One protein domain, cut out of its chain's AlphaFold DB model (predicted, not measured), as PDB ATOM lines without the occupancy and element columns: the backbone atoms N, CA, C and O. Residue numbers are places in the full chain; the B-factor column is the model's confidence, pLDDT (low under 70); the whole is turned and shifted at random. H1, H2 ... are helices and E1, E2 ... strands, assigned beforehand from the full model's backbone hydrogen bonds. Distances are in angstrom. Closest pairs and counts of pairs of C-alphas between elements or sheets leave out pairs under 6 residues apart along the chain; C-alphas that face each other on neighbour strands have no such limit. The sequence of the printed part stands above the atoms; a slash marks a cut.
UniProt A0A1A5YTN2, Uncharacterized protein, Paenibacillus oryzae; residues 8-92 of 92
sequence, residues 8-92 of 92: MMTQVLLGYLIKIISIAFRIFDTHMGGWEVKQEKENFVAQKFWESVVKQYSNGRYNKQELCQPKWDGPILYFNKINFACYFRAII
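Overview. This is residues 8 to 92 of the 92 residues of an uncharacterized protein of Paenibacillus oryzae (UniProt A0A1A5YTN2). A small twisted sheet of four strands has one helix, H2, packed over one face, with no named helix on the other face; a second, longer helix, H1, passes H2 at a steep tilt and sticks out from the body with its residues 8 to 16 like an arm. H1's other end leads by a tight link into E1, an inner strand of the sheet. The printed part has 85 residues with two named helices and four named strands, in the order H1, E1, H2, E2, E3, E4, and its class is mixed, helices and strands. The sheet's order is E2, E3, E1, E4, and it is mixed, with E1 and E4 parallel and the other neighbours antiparallel. The whole is only just compact, close to loose, with a radius of gyration of the C-alphas of 13.8 A and spans of 44 by 30 by 19 A; without the arm the body spans 31 by 31 by 19 A.

Along the chain. H1 is residues 8 to 30, 33.5 A from first to last C-alpha, and begins with C-alpha 8 at (-1.865, -13.806, 64.854). E1 is residues 34 to 38, 13.0 A long. H2 is residues 44 to 57, 19.9 A long, with C-alpha 44 at (3.197, -11.914, 38.552). E2 is residues 63 to 66, 10.1 A long. E3, the longest strand, is residues 75 to 80, 17.0 A long. E4 is residues 87 to 91, 12.7 A long, and ends with C-alpha 91 at (16.138, -19.772, 38.190).

Arrangement. E3 and E1 are the inner strands of the sheet, antiparallel neighbours at 164 degrees between their directions, with N 35 and O 79 at 2.9 A and N 77 and O 37 at 2.9 A, within hydrogen-bond range. E2, an edge strand, is antiparallel to E3 at 156 degrees, with N 63 and O 78 at 2.8 A; E2 and E3 form a hairpin. E4, the other edge strand, is parallel to E1 at 17 degrees, with N 88 and O 34 at 3.0 A. The sheet is twisted, its C-alphas lying up to 4.1 A off the best plane. H2 is on the sheet at a height of 9.9 A, over E3, and runs along the strands at 9 degrees to E3 on the local plane; the closest C-alphas of the two are those of Glu 51 and Leu 77, 7.5 A apart. With H2 on one face, helix and sheet make two layers. E1, H2 and E2 form a split strand-helix-strand unit, two strands that run the same way with E3 between them in the sheet, and its crossover is right-handed. H1 and H2 are close but not clearly touching: their closest C-alphas, of Ile 21 and Val 53, are 6.6 A apart, and they run the same way at a steep tilt of 59 degrees. H1 is only just not on the sheet, with 4 pairs of C-alphas within 10 A, and it is apart from E2, E3 and E4. In H1 and H2 every O i to N i+4 pair is within hydrogen-bond range.

Size, cuts and confidence. The two C-alphas farthest apart, those of Met 8 and Pro 70, are 45.4 A from each other. The printed part has no cut, and it ends at residue 92, the chain's last residue. No link is long: those of E2 to E3 and E3 to E4 are short, and the other three are tight. The mean pLDDT of the printed part is 72.7; residues 8 to 11, 66 to 75 and 80 to 92 are under 70, and the mean of E4 is 51.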
ATOM      1  N   MET A   8      -2.881 -12.786  64.586       61.78
ATOM      2  CA  MET A   8      -1.865 -13.806  64.854       61.78
ATOM      3  C   MET A   8      -1.389 -14.498  63.566       61.78
ATOM      4  O   MET A   8      -0.192 -14.713  63.376       61.78
ATOM      5  N   MET A   9      -2.304 -14.786  62.633       66.25
ATOM      6  CA  MET A   9      -1.966 -15.390  61.338       66.25
ATOM      7  C   MET A   9      -1.098 -14.463  60.479       66.25
ATOM      8  O   MET A   9      -0.137 -14.918  59.856       66.25
ATOM      9  N   THR A  10      -1.383 -13.157  60.477       66.31
ATOM     10  CA  THR A  10      -0.578 -12.184  59.724       66.31
ATOM     11  C   THR A  10       0.834 -12.043  60.289       66.31
ATOM     12  O   THR A  10       1.778 -11.965  59.509       66.31
ATOM     13  N   GLN A  11       1.018 -12.093  61.612       69.06
ATOM     14  CA  GLN A  11       2.344 -12.059  62.248       69.06
ATOM     15  C   GLN A  11       3.195 -13.295  61.924       69.06
ATOM     16  O   GLN A  11       4.387 -13.164  61.641       69.06
ATOM     17  N   VAL A  12       2.598 -14.491  61.919       71.31
ATOM     18  CA  VAL A  12       3.304 -15.730  61.554       71.31
ATOM     19  C   VAL A  12       3.727 -15.696  60.085       71.31
ATOM     20  O   VAL A  12       4.895 -15.939  59.781       71.31
ATOM     21  N   LEU A  13       2.816 -15.326  59.179       72.50
ATOM     22  CA  LEU A  13       3.116 -15.185  57.750       72.50
ATOM     23  C   LEU A  13       4.202 -14.128  57.492       72.50
ATOM     24  O   LEU A  13       5.128 -14.383  56.722       72.50
ATOM     25  N   LEU A  14       4.153 -12.987  58.190       72.75
ATOM     26  CA  LEU A  14       5.213 -11.971  58.164       72.75
ATOM     27  C   LEU A  14       6.562 -12.551  58.612       72.75
ATOM     28  O   LEU A  14       7.575 -12.307  57.961       72.75
ATOM     29  N   GLY A  15       6.585 -13.366  59.669       74.06
ATOM     30  CA  GLY A  15       7.799 -14.031  60.146       74.06
ATOM     31  C   GLY A  15       8.434 -14.962  59.105       74.06
ATOM     32  O   GLY A  15       9.656 -14.967  58.948       74.06
ATOM     33  N   TYR A  16       7.627 -15.714  58.352       74.25
ATOM     34  CA  TYR A  16       8.122 -16.551  57.254       74.25
ATOM     35  C   TYR A  16       8.658 -15.721  56.081       74.25
ATOM     36  O   TYR A  16       9.734 -16.026  55.566       74.25
ATOM     37  N   LEU A  17       7.963 -14.646  55.702       73.88
ATOM     38  CA  LEU A  17       8.413 -13.740  54.642       73.88
ATOM     39  C   LEU A  17       9.755 -13.084  54.992       73.88
ATOM     40  O   LEU A  17      10.673 -13.083  54.173       73.88
ATOM     41  N   ILE A  18       9.911 -12.605  56.231       77.12
ATOM     42  CA  ILE A  18      11.161 -12.002  56.719       77.12
ATOM     43  C   ILE A  18      12.308 -13.020  56.683       77.12
ATOM     44  O   ILE A  18      13.416 -12.690  56.251       77.12
ATOM     45  N   LYS A  19      12.055 -14.276  57.076       80.44
ATOM     46  CA  LYS A  19      13.069 -15.338  57.006       80.44
ATOM     47  C   LYS A  19      13.548 -15.572  55.575       80.44
ATOM     48  O   LYS A  19      14.757 -15.615  55.361       80.44
ATOM     49  N   ILE A  20      12.646 -15.666  54.598       80.31
ATOM     50  CA  ILE A  20      13.020 -15.896  53.193       80.31
ATOM     51  C   ILE A  20      13.885 -14.747  52.658       80.31
ATOM     52  O   ILE A  20      14.913 -15.004  52.032       80.31
ATOM     53  N   ILE A  21      13.536 -13.492  52.970       85.12
ATOM     54  CA  ILE A  21      14.322 -12.312  52.567       85.12
ATOM     55  C   ILE A  21      15.737 -12.379  53.155       85.12
ATOM     56  O   ILE A  21      16.720 -12.212  52.434       85.12
ATOM     57  N   SER A  22      15.854 -12.686  54.450       86.69
ATOM     58  CA  SER A  22      17.158 -12.783  55.116       86.69
ATOM     59  C   SER A  22      18.044 -13.887  54.529       86.69
ATOM     60  O   SER A  22      19.256 -13.715  54.412       86.69
ATOM     61  N   ILE A  23      17.448 -15.009  54.112       88.12
ATOM     62  CA  ILE A  23      18.166 -16.114  53.469       88.12
ATOM     63  C   ILE A  23      18.651 -15.692  52.081       88.12
ATOM     64  O   ILE A  23      19.819 -15.912  51.764       88.12
ATOM     65  N   ALA A  24      17.799 -15.042  51.284       86.19
ATOM     66  CA  ALA A  24      18.184 -14.528  49.971       86.19
ATOM     67  C   ALA A  24      19.365 -13.551  50.076       86.19
ATOM     68  O   ALA A  24      20.341 -13.681  49.340       86.19
ATOM     69  N   PHE A  25      19.333 -12.637  51.050       88.56
ATOM     70  CA  PHE A  25      20.417 -11.674  51.270       88.56
ATOM     71  C   PHE A  25      21.725 -12.376  51.626       88.56
ATOM     72  O   PHE A  25      22.757 -12.088  51.029       88.56
ATOM     73  N   ARG A  26      21.680 -13.371  52.519       88.00
ATOM     74  CA  ARG A  26      22.865 -14.168  52.870       88.00
ATOM     75  C   ARG A  26      23.462 -14.894  51.667       88.00
ATOM     76  O   ARG A  26      24.682 -14.981  51.563       88.00
ATOM     77  N   ILE A  27      22.631 -15.413  50.764       86.44
ATOM     78  CA  ILE A  27      23.097 -16.056  49.528       86.44
ATOM     79  C   ILE A  27      23.804 -15.026  48.638       86.44
ATOM     80  O   ILE A  27      24.932 -15.265  48.204       86.44
ATOM     81  N   PHE A  28      23.194 -13.856  48.433       84.81
ATOM     82  CA  PHE A  28      23.808 -12.761  47.679       84.81
ATOM     83  C   PHE A  28      25.101 -12.243  48.321       84.81
ATOM     84  O   PHE A  28      26.008 -11.800  47.618       84.81
ATOM     85  N   ASP A  29      25.204 -12.309  49.648       85.06
ATOM     86  CA  ASP A  29      26.407 -11.935  50.378       85.06
ATOM     87  C   ASP A  29      27.527 -12.965  50.254       85.06
ATOM     88  O   ASP A  29      28.697 -12.582  50.222       85.06
ATOM     89  N   THR A  30      27.170 -14.247  50.153       83.69
ATOM     90  CA  THR A  30      28.122 -15.362  50.085       83.69
ATOM     91  C   THR A  30      28.784 -15.469  48.711       83.69
ATOM     92  O   THR A  30      29.953 -15.845  48.632       83.69
ATOM     93  N   HIS A  31      28.083 -15.108  47.630       78.69
ATOM     94  CA  HIS A  31      28.650 -15.143  46.279       78.69
ATOM     95  C   HIS A  31      28.829 -13.736  45.704       78.69
ATOM     96  O   HIS A  31      27.872 -13.034  45.366       78.69
ATOM     97  N   MET A  32      30.093 -13.331  45.580       73.25
ATOM     98  CA  MET A  32      30.481 -12.080  44.935       73.25
ATOM     99  C   MET A  32      30.343 -12.198  43.409       73.25
ATOM    100  O   MET A  32      30.676 -13.236  42.839       73.25
ATOM    101  N   GLY A  33      29.892 -11.128  42.747       75.50
ATOM    102  CA  GLY A  33      29.790 -11.056  41.286       75.50
ATOM    103  C   GLY A  33      28.473 -10.463  40.787       75.50
ATOM    104  O   GLY A  33      27.760  -9.769  41.523       75.50
ATOM    105  N   GLY A  34      28.178 -10.732  39.515       74.00
ATOM    106  CA  GLY A  34      26.925 -10.372  38.863       74.00
ATOM    107  C   GLY A  34      25.846 -11.417  39.137       74.00
ATOM    108  O   GLY A  34      26.072 -12.617  38.975       74.00
ATOM    109  N   TRP A  35      24.665 -10.951  39.523       80.94
ATOM    110  CA  TRP A  35      23.509 -11.789  39.809       80.94
ATOM    111  C   TRP A  35      22.448 -11.649  38.724       80.94
ATOM    112  O   TRP A  35      22.087 -10.531  38.354       80.94
ATOM    113  N   GLU A  36      21.933 -12.789  38.257       80.31
ATOM    114  CA  GLU A  36      20.737 -12.886  37.420       80.31
ATOM    115  C   GLU A  36      19.624 -13.595  38.208       80.31
ATOM    116  O   GLU A  36      19.770 -14.766  38.576       80.31
ATOM    117  N   VAL A  37      18.499 -12.911  38.428       83.19
ATOM    118  CA  VAL A  37      17.263 -13.505  38.960       83.19
ATOM    119  C   VAL A  37      16.266 -13.643  37.817       83.19
ATOM    120  O   VAL A  37      15.714 -12.645  37.353       83.19
ATOM    121  N   LYS A  38      16.059 -14.874  37.342       81.38
ATOM    122  CA  LYS A  38      15.090 -15.190  36.284       81.38
ATOM    123  C   LYS A  38      13.749 -15.537  36.912       81.38
ATOM    124  O   LYS A  38      13.733 -16.327  37.845       81.38
ATOM    125  N   GLN A  39      12.669 -14.948  36.403       78.94
ATOM    126  CA  GLN A  39      11.310 -15.144  36.916       78.94
ATOM    127  C   GLN A  39      10.385 -15.657  35.813       78.94
ATOM    128  O   GLN A  39      10.423 -15.123  34.703       78.94
ATOM    129  N   GLU A  40       9.548 -16.645  36.119       77.38
ATOM    130  CA  GLU A  40       8.507 -17.119  35.198       77.38
ATOM    131  C   GLU A  40       7.588 -15.967  34.747       77.38
ATOM    132  O   GLU A  40       7.188 -15.110  35.550       77.38
ATOM    133  N   LYS A  41       7.248 -15.933  33.453       75.94
ATOM    134  CA  LYS A  41       6.527 -14.817  32.816       75.94
ATOM    135  C   LYS A  41       5.118 -14.634  33.380       75.94
ATOM    136  O   LYS A  41       4.674 -13.505  33.578       75.94
ATOM    137  N   GLU A  42       4.438 -15.732  33.679       82.25
ATOM    138  CA  GLU A  42       3.049 -15.746  34.135       82.25
ATOM    139  C   GLU A  42       2.922 -15.553  35.655       82.25
ATOM    140  O   GLU A  42       1.839 -15.257  36.161       82.25
ATOM    141  N   ASN A  43       4.017 -15.688  36.414       81.81
ATOM    142  CA  ASN A  43       3.982 -15.608  37.872       81.81
ATOM    143  C   ASN A  43       4.175 -14.171  38.379       81.81
ATOM    144  O   ASN A  43       5.187 -13.820  38.989       81.81
ATOM    145  N   PHE A  44       3.164 -13.328  38.162       83.12
ATOM    146  CA  PHE A  44       3.197 -11.914  38.552       83.12
ATOM    147  C   PHE A  44       3.427 -11.691  40.056       83.12
ATOM    148  O   PHE A  44       4.052 -10.703  40.447       83.12
ATOM    149  N   VAL A  45       2.950 -12.604  40.910       84.56
ATOM    150  CA  VAL A  45       3.142 -12.516  42.367       84.56
ATOM    151  C   VAL A  45       4.615 -12.711  42.724       84.56
ATOM    152  O   VAL A  45       5.180 -11.890  43.450       84.56
ATOM    153  N   ALA A  46       5.260 -13.745  42.174       80.25
ATOM    154  CA  ALA A  46       6.691 -13.958  42.359       80.25
ATOM    155  C   ALA A  46       7.508 -12.810  41.760       80.25
ATOM    156  O   ALA A  46       8.485 -12.386  42.373       80.25
ATOM    157  N   GLN A  47       7.070 -12.247  40.630       82.94
ATOM    158  CA  GLN A  47       7.753 -11.106  40.031       82.94
ATOM    159  C   GLN A  47       7.793  -9.903  40.974       82.94
ATOM    160  O   GLN A  47       8.849  -9.328  41.227       82.94
ATOM    161  N   LYS A  48       6.649  -9.548  41.568       87.19
ATOM    162  CA  LYS A  48       6.582  -8.449  42.544       87.19
ATOM    163  C   LYS A  48       7.388  -8.730  43.801       87.19
ATOM    164  O   LYS A  48       8.011  -7.814  44.342       87.19
ATOM    165  N   PHE A  49       7.395  -9.979  44.251       87.50
ATOM    166  CA  PHE A  49       8.209 -10.392  45.382       87.50
ATOM    167  C   PHE A  49       9.703 -10.198  45.091       87.50
ATOM    168  O   PHE A  49      10.371  -9.460  45.816       87.50
ATOM    169  N   TRP A  50      10.221 -10.781  44.009       88.06
ATOM    170  CA  TRP A  50      11.643 -10.714  43.670       88.06
ATOM    171  C   TRP A  50      12.098  -9.304  43.280       88.06
ATOM    172  O   TRP A  50      13.178  -8.892  43.702       88.06
ATOM    173  N   GLU A  51      11.261  -8.516  42.596       87.81
ATOM    174  CA  GLU A  51      11.501  -7.082  42.373       87.81
ATOM    175  C   GLU A  51      11.711  -6.339  43.700       87.81
ATOM    176  O   GLU A  51      12.664  -5.570  43.834       87.81
ATOM    177  N   SER A  52      10.859  -6.582  44.701       89.25
ATOM    178  CA  SER A  52      10.974  -5.954  46.022       89.25
ATOM    179  C   SER A  52      12.241  -6.388  46.762       89.25
ATOM    180  O   SER A  52      12.958  -5.541  47.298       89.25
ATOM    181  N   VAL A  53      12.549  -7.689  46.761       89.31
ATOM    182  CA  VAL A  53      13.742  -8.259  47.414       89.31
ATOM    183  C   VAL A  53      15.018  -7.673  46.815       89.31
ATOM    184  O   VAL A  53      15.867  -7.164  47.547       89.31
ATOM    185  N   VAL A  54      15.146  -7.693  45.486       87.44
ATOM    186  CA  VAL A  54      16.333  -7.189  44.780       87.44
ATOM    187  C   VAL A  54      16.454  -5.679  44.930       87.44
ATOM    188  O   VAL A  54      17.556  -5.181  45.165       87.44
ATOM    189  N   LYS A  55      15.346  -4.934  44.858       87.19
ATOM    190  CA  LYS A  55      15.348  -3.484  45.085       87.19
ATOM    191  C   LYS A  55      15.849  -3.134  46.483       87.19
ATOM    192  O   LYS A  55      16.676  -2.234  46.605       87.19
ATOM    193  N   GLN A  56      15.374  -3.838  47.511       87.88
ATOM    194  CA  GLN A  56      15.822  -3.638  48.890       87.88
ATOM    195  C   GLN A  56      17.301  -4.002  49.060       87.88
ATOM    196  O   GLN A  56      18.059  -3.207  49.603       87.88
ATOM    197  N   TYR A  57      17.733  -5.153  48.539       87.88
ATOM    198  CA  TYR A  57      19.122  -5.605  48.656       87.88
ATOM    199  C   TYR A  57      20.118  -4.675  47.945       87.88
ATOM    200  O   TYR A  57      21.148  -4.296  48.497       87.88
ATOM    201  N   SER A  58      19.807  -4.289  46.707       84.62
ATOM    202  CA  SER A  58      20.690  -3.481  45.856       84.62
ATOM    203  C   SER A  58      20.585  -1.975  46.116       84.62
ATOM    204  O   SER A  58      21.231  -1.192  45.418       84.62
ATOM    205  N   ASN A  59      19.757  -1.539  47.076       85.38
ATOM    206  CA  ASN A  59      19.375  -0.132  47.249       85.38
ATOM    207  C   ASN A  59      18.912   0.512  45.924       85.38
ATOM    208  O   ASN A  59      19.299   1.631  45.588       85.38
ATOM    209  N   GLY A  60      18.132  -0.231  45.134       82.12
ATOM    210  CA  GLY A  60      17.631   0.186  43.823       82.12
ATOM    211  C   GLY A  60      18.641   0.129  42.670       82.12
ATOM    212  O   GLY A  60      18.289   0.516  41.561       82.12
ATOM    213  N   ARG A  61      19.868  -0.363  42.883       83.50
ATOM    214  CA  ARG A  61      20.903  -0.481  41.840       83.50
ATOM    215  C   ARG A  61      20.806  -1.813  41.092       83.50
ATOM    216  O   ARG A  61      21.692  -2.661  41.200       83.50
ATOM    217  N   TYR A  62      19.726  -1.994  40.340       82.88
ATOM    218  CA  TYR A  62      19.510  -3.168  39.494       82.88
ATOM    219  C   TYR A  62      18.905  -2.769  38.143       82.88
ATOM    220  O   TYR A  62      18.210  -1.760  38.041       82.88
ATOM    221  N   ASN A  63      19.145  -3.574  37.112       80.62
ATOM    222  CA  ASN A  63      18.504  -3.453  35.807       80.62
ATOM    223  C   ASN A  63      17.473  -4.571  35.648       80.62
ATOM    224  O   ASN A  63      17.763  -5.728  35.942       80.62
ATOM    225  N   LYS A  64      16.276  -4.242  35.168       78.81
ATOM    226  CA  LYS A  64      15.274  -5.231  34.758       78.81
ATOM    227  C   LYS A  64      15.296  -5.326  33.238       78.81
ATOM    228  O   LYS A  64      15.160  -4.305  32.571       78.81
ATOM    229  N   GLN A  65      15.445  -6.531  32.704       75.00
ATOM    230  CA  GLN A  65      15.356  -6.785  31.271       75.00
ATOM    231  C   GLN A  65      14.333  -7.889  31.009       75.00
ATOM    232  O   GLN A  65      14.391  -8.963  31.605       75.00
ATOM    233  N   GLU A  66      13.399  -7.623  30.105       64.12
ATOM    234  CA  GLU A  66      12.500  -8.633  29.552       64.12
ATOM    235  C   GLU A  66      13.195  -9.209  28.316       64.12
ATOM    236  O   GLU A  66      13.340  -8.540  27.293       64.12
ATOM    237  N   LEU A  67      13.759 -10.411  28.443       55.91
ATOM    238  CA  LEU A  67      14.383 -11.095  27.313       55.91
ATOM    239  C   LEU A  67      13.295 -11.836  26.539       55.91
ATOM    240  O   LEU A  67      12.829 -12.873  26.984       55.91
ATOM    241  N   CYS A  68      12.931 -11.330  25.362       46.72
ATOM    242  CA  CYS A  68      12.119 -12.059  24.386       46.72
ATOM    243  C   CYS A  68      13.037 -12.940  23.519       46.72
ATOM    244  O   CYS A  68      13.301 -12.623  22.359       46.72
ATOM    245  N   GLN A  69      13.613 -14.005  24.087       44.28
ATOM    246  CA  GLN A  69      14.417 -14.986  23.341       44.28
ATOM    247  C   GLN A  69      13.754 -16.369  23.390       44.28
ATOM    248  O   GLN A  69      13.114 -16.703  24.382       44.28
ATOM    249  N   PRO A  70      13.957 -17.248  22.390       49.06
ATOM    250  CA  PRO A  70      13.246 -18.532  22.308       49.06
ATOM    251  C   PRO A  70      13.559 -19.529  23.444       49.06
ATOM    252  O   PRO A  70      12.959 -20.596  23.493       49.06
ATOM    253  N   LYS A  71      14.503 -19.219  24.346       57.19
ATOM    254  CA  LYS A  71      14.931 -20.094  25.451       57.19
ATOM    255  C   LYS A  71      14.434 -19.638  26.833       57.19
ATOM    256  O   LYS A  71      14.570 -20.396  27.788       57.19
ATOM    257  N   TRP A  72      13.920 -18.411  26.946       53.03
ATOM    258  CA  TRP A  72      13.337 -17.831  28.160       53.03
ATOM    259  C   TRP A  72      12.573 -16.555  27.793       53.03
ATOM    260  O   TRP A  72      13.155 -15.699  27.133       53.03
ATOM    261  N   ASP A  73      11.319 -16.431  28.231       63.25
ATOM    262  CA  ASP A  73      10.402 -15.324  27.880       63.25
ATOM    263  C   ASP A  73       9.968 -14.504  29.123       63.25
ATOM    264  O   ASP A  73       9.049 -13.689  29.083       63.25
ATOM    265  N   GLY A  74      10.612 -14.740  30.272       62.62
ATOM    266  CA  GLY A  74      10.286 -14.099  31.548       62.62
ATOM    267  C   GLY A  74      11.232 -12.949  31.934       62.62
ATOM    268  O   GLY A  74      12.366 -12.879  31.442       62.62
ATOM    269  N   PRO A  75      10.823 -12.047  32.847       67.81
ATOM    270  CA  PRO A  75      11.658 -10.928  33.272       67.81
ATOM    271  C   PRO A  75      12.886 -11.390  34.065       67.81
ATOM    272  O   PRO A  75      12.802 -12.246  34.952       67.81
ATOM    273  N   ILE A  76      14.030 -10.761  33.792       75.69
ATOM    274  CA  ILE A  76      15.299 -11.010  34.481       75.69
ATOM    275  C   ILE A  76      15.743  -9.741  35.214       75.69
ATOM    276  O   ILE A  76      15.763  -8.651  34.638       75.69
ATOM    277  N   LEU A  77      16.100  -9.879  36.493       71.44
ATOM    278  CA  LEU A  77      16.698  -8.808  37.294       71.44
ATOM    279  C   LEU A  77      18.209  -9.013  37.390       71.44
ATOM    280  O   LEU A  77      18.676 -10.091  37.757       71.44
ATOM    281  N   TYR A  78      18.952  -7.951  37.101       70.25
ATOM    282  CA  TYR A  78      20.406  -7.899  37.083       70.25
ATOM    283  C   TYR A  78      20.914  -6.937  38.144       70.25
ATOM    284  O   TYR A  78      20.564  -5.760  38.116       70.25
ATOM    285  N   PHE A  79      21.797  -7.380  39.030       72.81
ATOM    286  CA  PHE A  79      22.527  -6.469  39.914       72.81
ATOM    287  C   PHE A  79      23.957  -6.953  40.121       72.81
ATOM    288  O   PHE A  79      24.250  -8.143  40.018       72.81
ATOM    289  N   ASN A  80      24.866  -6.016  40.374       64.94
ATOM    290  CA  ASN A  80      26.284  -6.310  40.537       64.94
ATOM    291  C   ASN A  80      26.757  -5.861  41.921       64.94
ATOM    292  O   ASN A  80      26.447  -4.745  42.341       64.94
ATOM    293  N   LYS A  81      27.519  -6.715  42.616       57.91
ATOM    294  CA  LYS A  81      28.127  -6.370  43.906       57.91
ATOM    295  C   LYS A  81      29.549  -5.804  43.773       57.91
ATOM    296  O   LYS A  81      29.904  -5.017  44.634       57.91
ATOM    297  N   ILE A  82      30.325  -6.120  42.723       45.62
ATOM    298  CA  ILE A  82      31.642  -5.530  42.372       45.62
ATOM    299  C   ILE A  82      32.005  -5.914  40.921       45.62
ATOM    300  O   ILE A  82      31.687  -6.997  40.451       45.62
ATOM    301  N   ASN A  83      32.720  -5.016  40.241       42.94
ATOM    302  CA  ASN A  83      33.096  -4.970  38.821       42.94
ATOM    303  C   ASN A  83      33.934  -6.145  38.238       42.94
ATOM    304  O   ASN A  83      34.817  -5.906  37.420       42.94
ATOM    305  N   PHE A  84      33.682  -7.406  38.599       38.16
ATOM    306  CA  PHE A  84      34.317  -8.563  37.958       38.16
ATOM    307  C   PHE A  84      33.307  -9.654  37.589       38.16
ATOM    308  O   PHE A  84      32.435 -10.035  38.369       38.16
ATOM    309  N   ALA A  85      33.435 -10.120  36.347       39.12
ATOM    310  CA  ALA A  85      32.552 -11.053  35.668       39.12
ATOM    311  C   ALA A  85      32.627 -12.469  36.270       39.12
ATOM    312  O   ALA A  85      33.366 -13.328  35.800       39.12
ATOM    313  N   CYS A  86      31.824 -12.722  37.298       36.28
ATOM    314  CA  CYS A  86      31.363 -14.063  37.639       36.28
ATOM    315  C   CYS A  86      29.838 -14.002  37.750       36.28
ATOM    316  O   CYS A  86      29.314 -13.211  38.533       36.28
ATOM    317  N   TYR A  87      29.141 -14.758  36.898       47.06
ATOM    318  CA  TYR A  87      27.684 -14.723  36.762       47.06
ATOM    319  C   TYR A  87      27.063 -15.868  37.559       47.06
ATOM    320  O   TYR A  87      27.257 -17.034  37.214       47.06
ATOM    321  N   PHE A  88      26.290 -15.545  38.594       46.03
ATOM    322  CA  PHE A  88      25.464 -16.522  39.301       46.03
ATOM    323  C   PHE A  88      24.035 -16.488  38.752       46.03
ATOM    324  O   PHE A  88      23.393 -15.437  38.704       46.03
ATOM    325  N   ARG A  89      23.546 -17.659  38.319       50.91
ATOM    326  CA  ARG A  89      22.191 -17.858  37.788       50.91
ATOM    327  C   ARG A  89      21.299 -18.494  38.842       50.91
ATOM    328  O   ARG A  89      21.483 -19.665  39.161       50.91
ATOM    329  N   ALA A  90      20.303 -17.749  39.310       54.84
ATOM    330  CA  ALA A  90      19.168 -18.301  40.036       54.84
ATOM    331  C   ALA A  90      17.957 -18.355  39.089       54.84
ATOM    332  O   ALA A  90      17.545 -17.332  38.538       54.84
ATOM    333  N   ILE A  91      17.424 -19.558  38.868       57.69
ATOM    334  CA  ILE A  91      16.138 -19.772  38.190       57.69
ATOM    335  C   ILE A  91      15.107 -19.961  39.299       57.69
ATOM    336  O   ILE A  91      15.310 -20.834  40.147       57.69
ATOM    337  N   ILE A  92      14.075 -19.116  39.333       56.97
ATOM    338  CA  ILE A  92      13.070 -19.082  40.403       56.97
ATOM    339  C   ILE A  92      11.655 -18.926  39.857       56.97
ATOM    340  O   ILE A  92      11.480 -18.224  38.836       56.97
TER     341      ILE A  92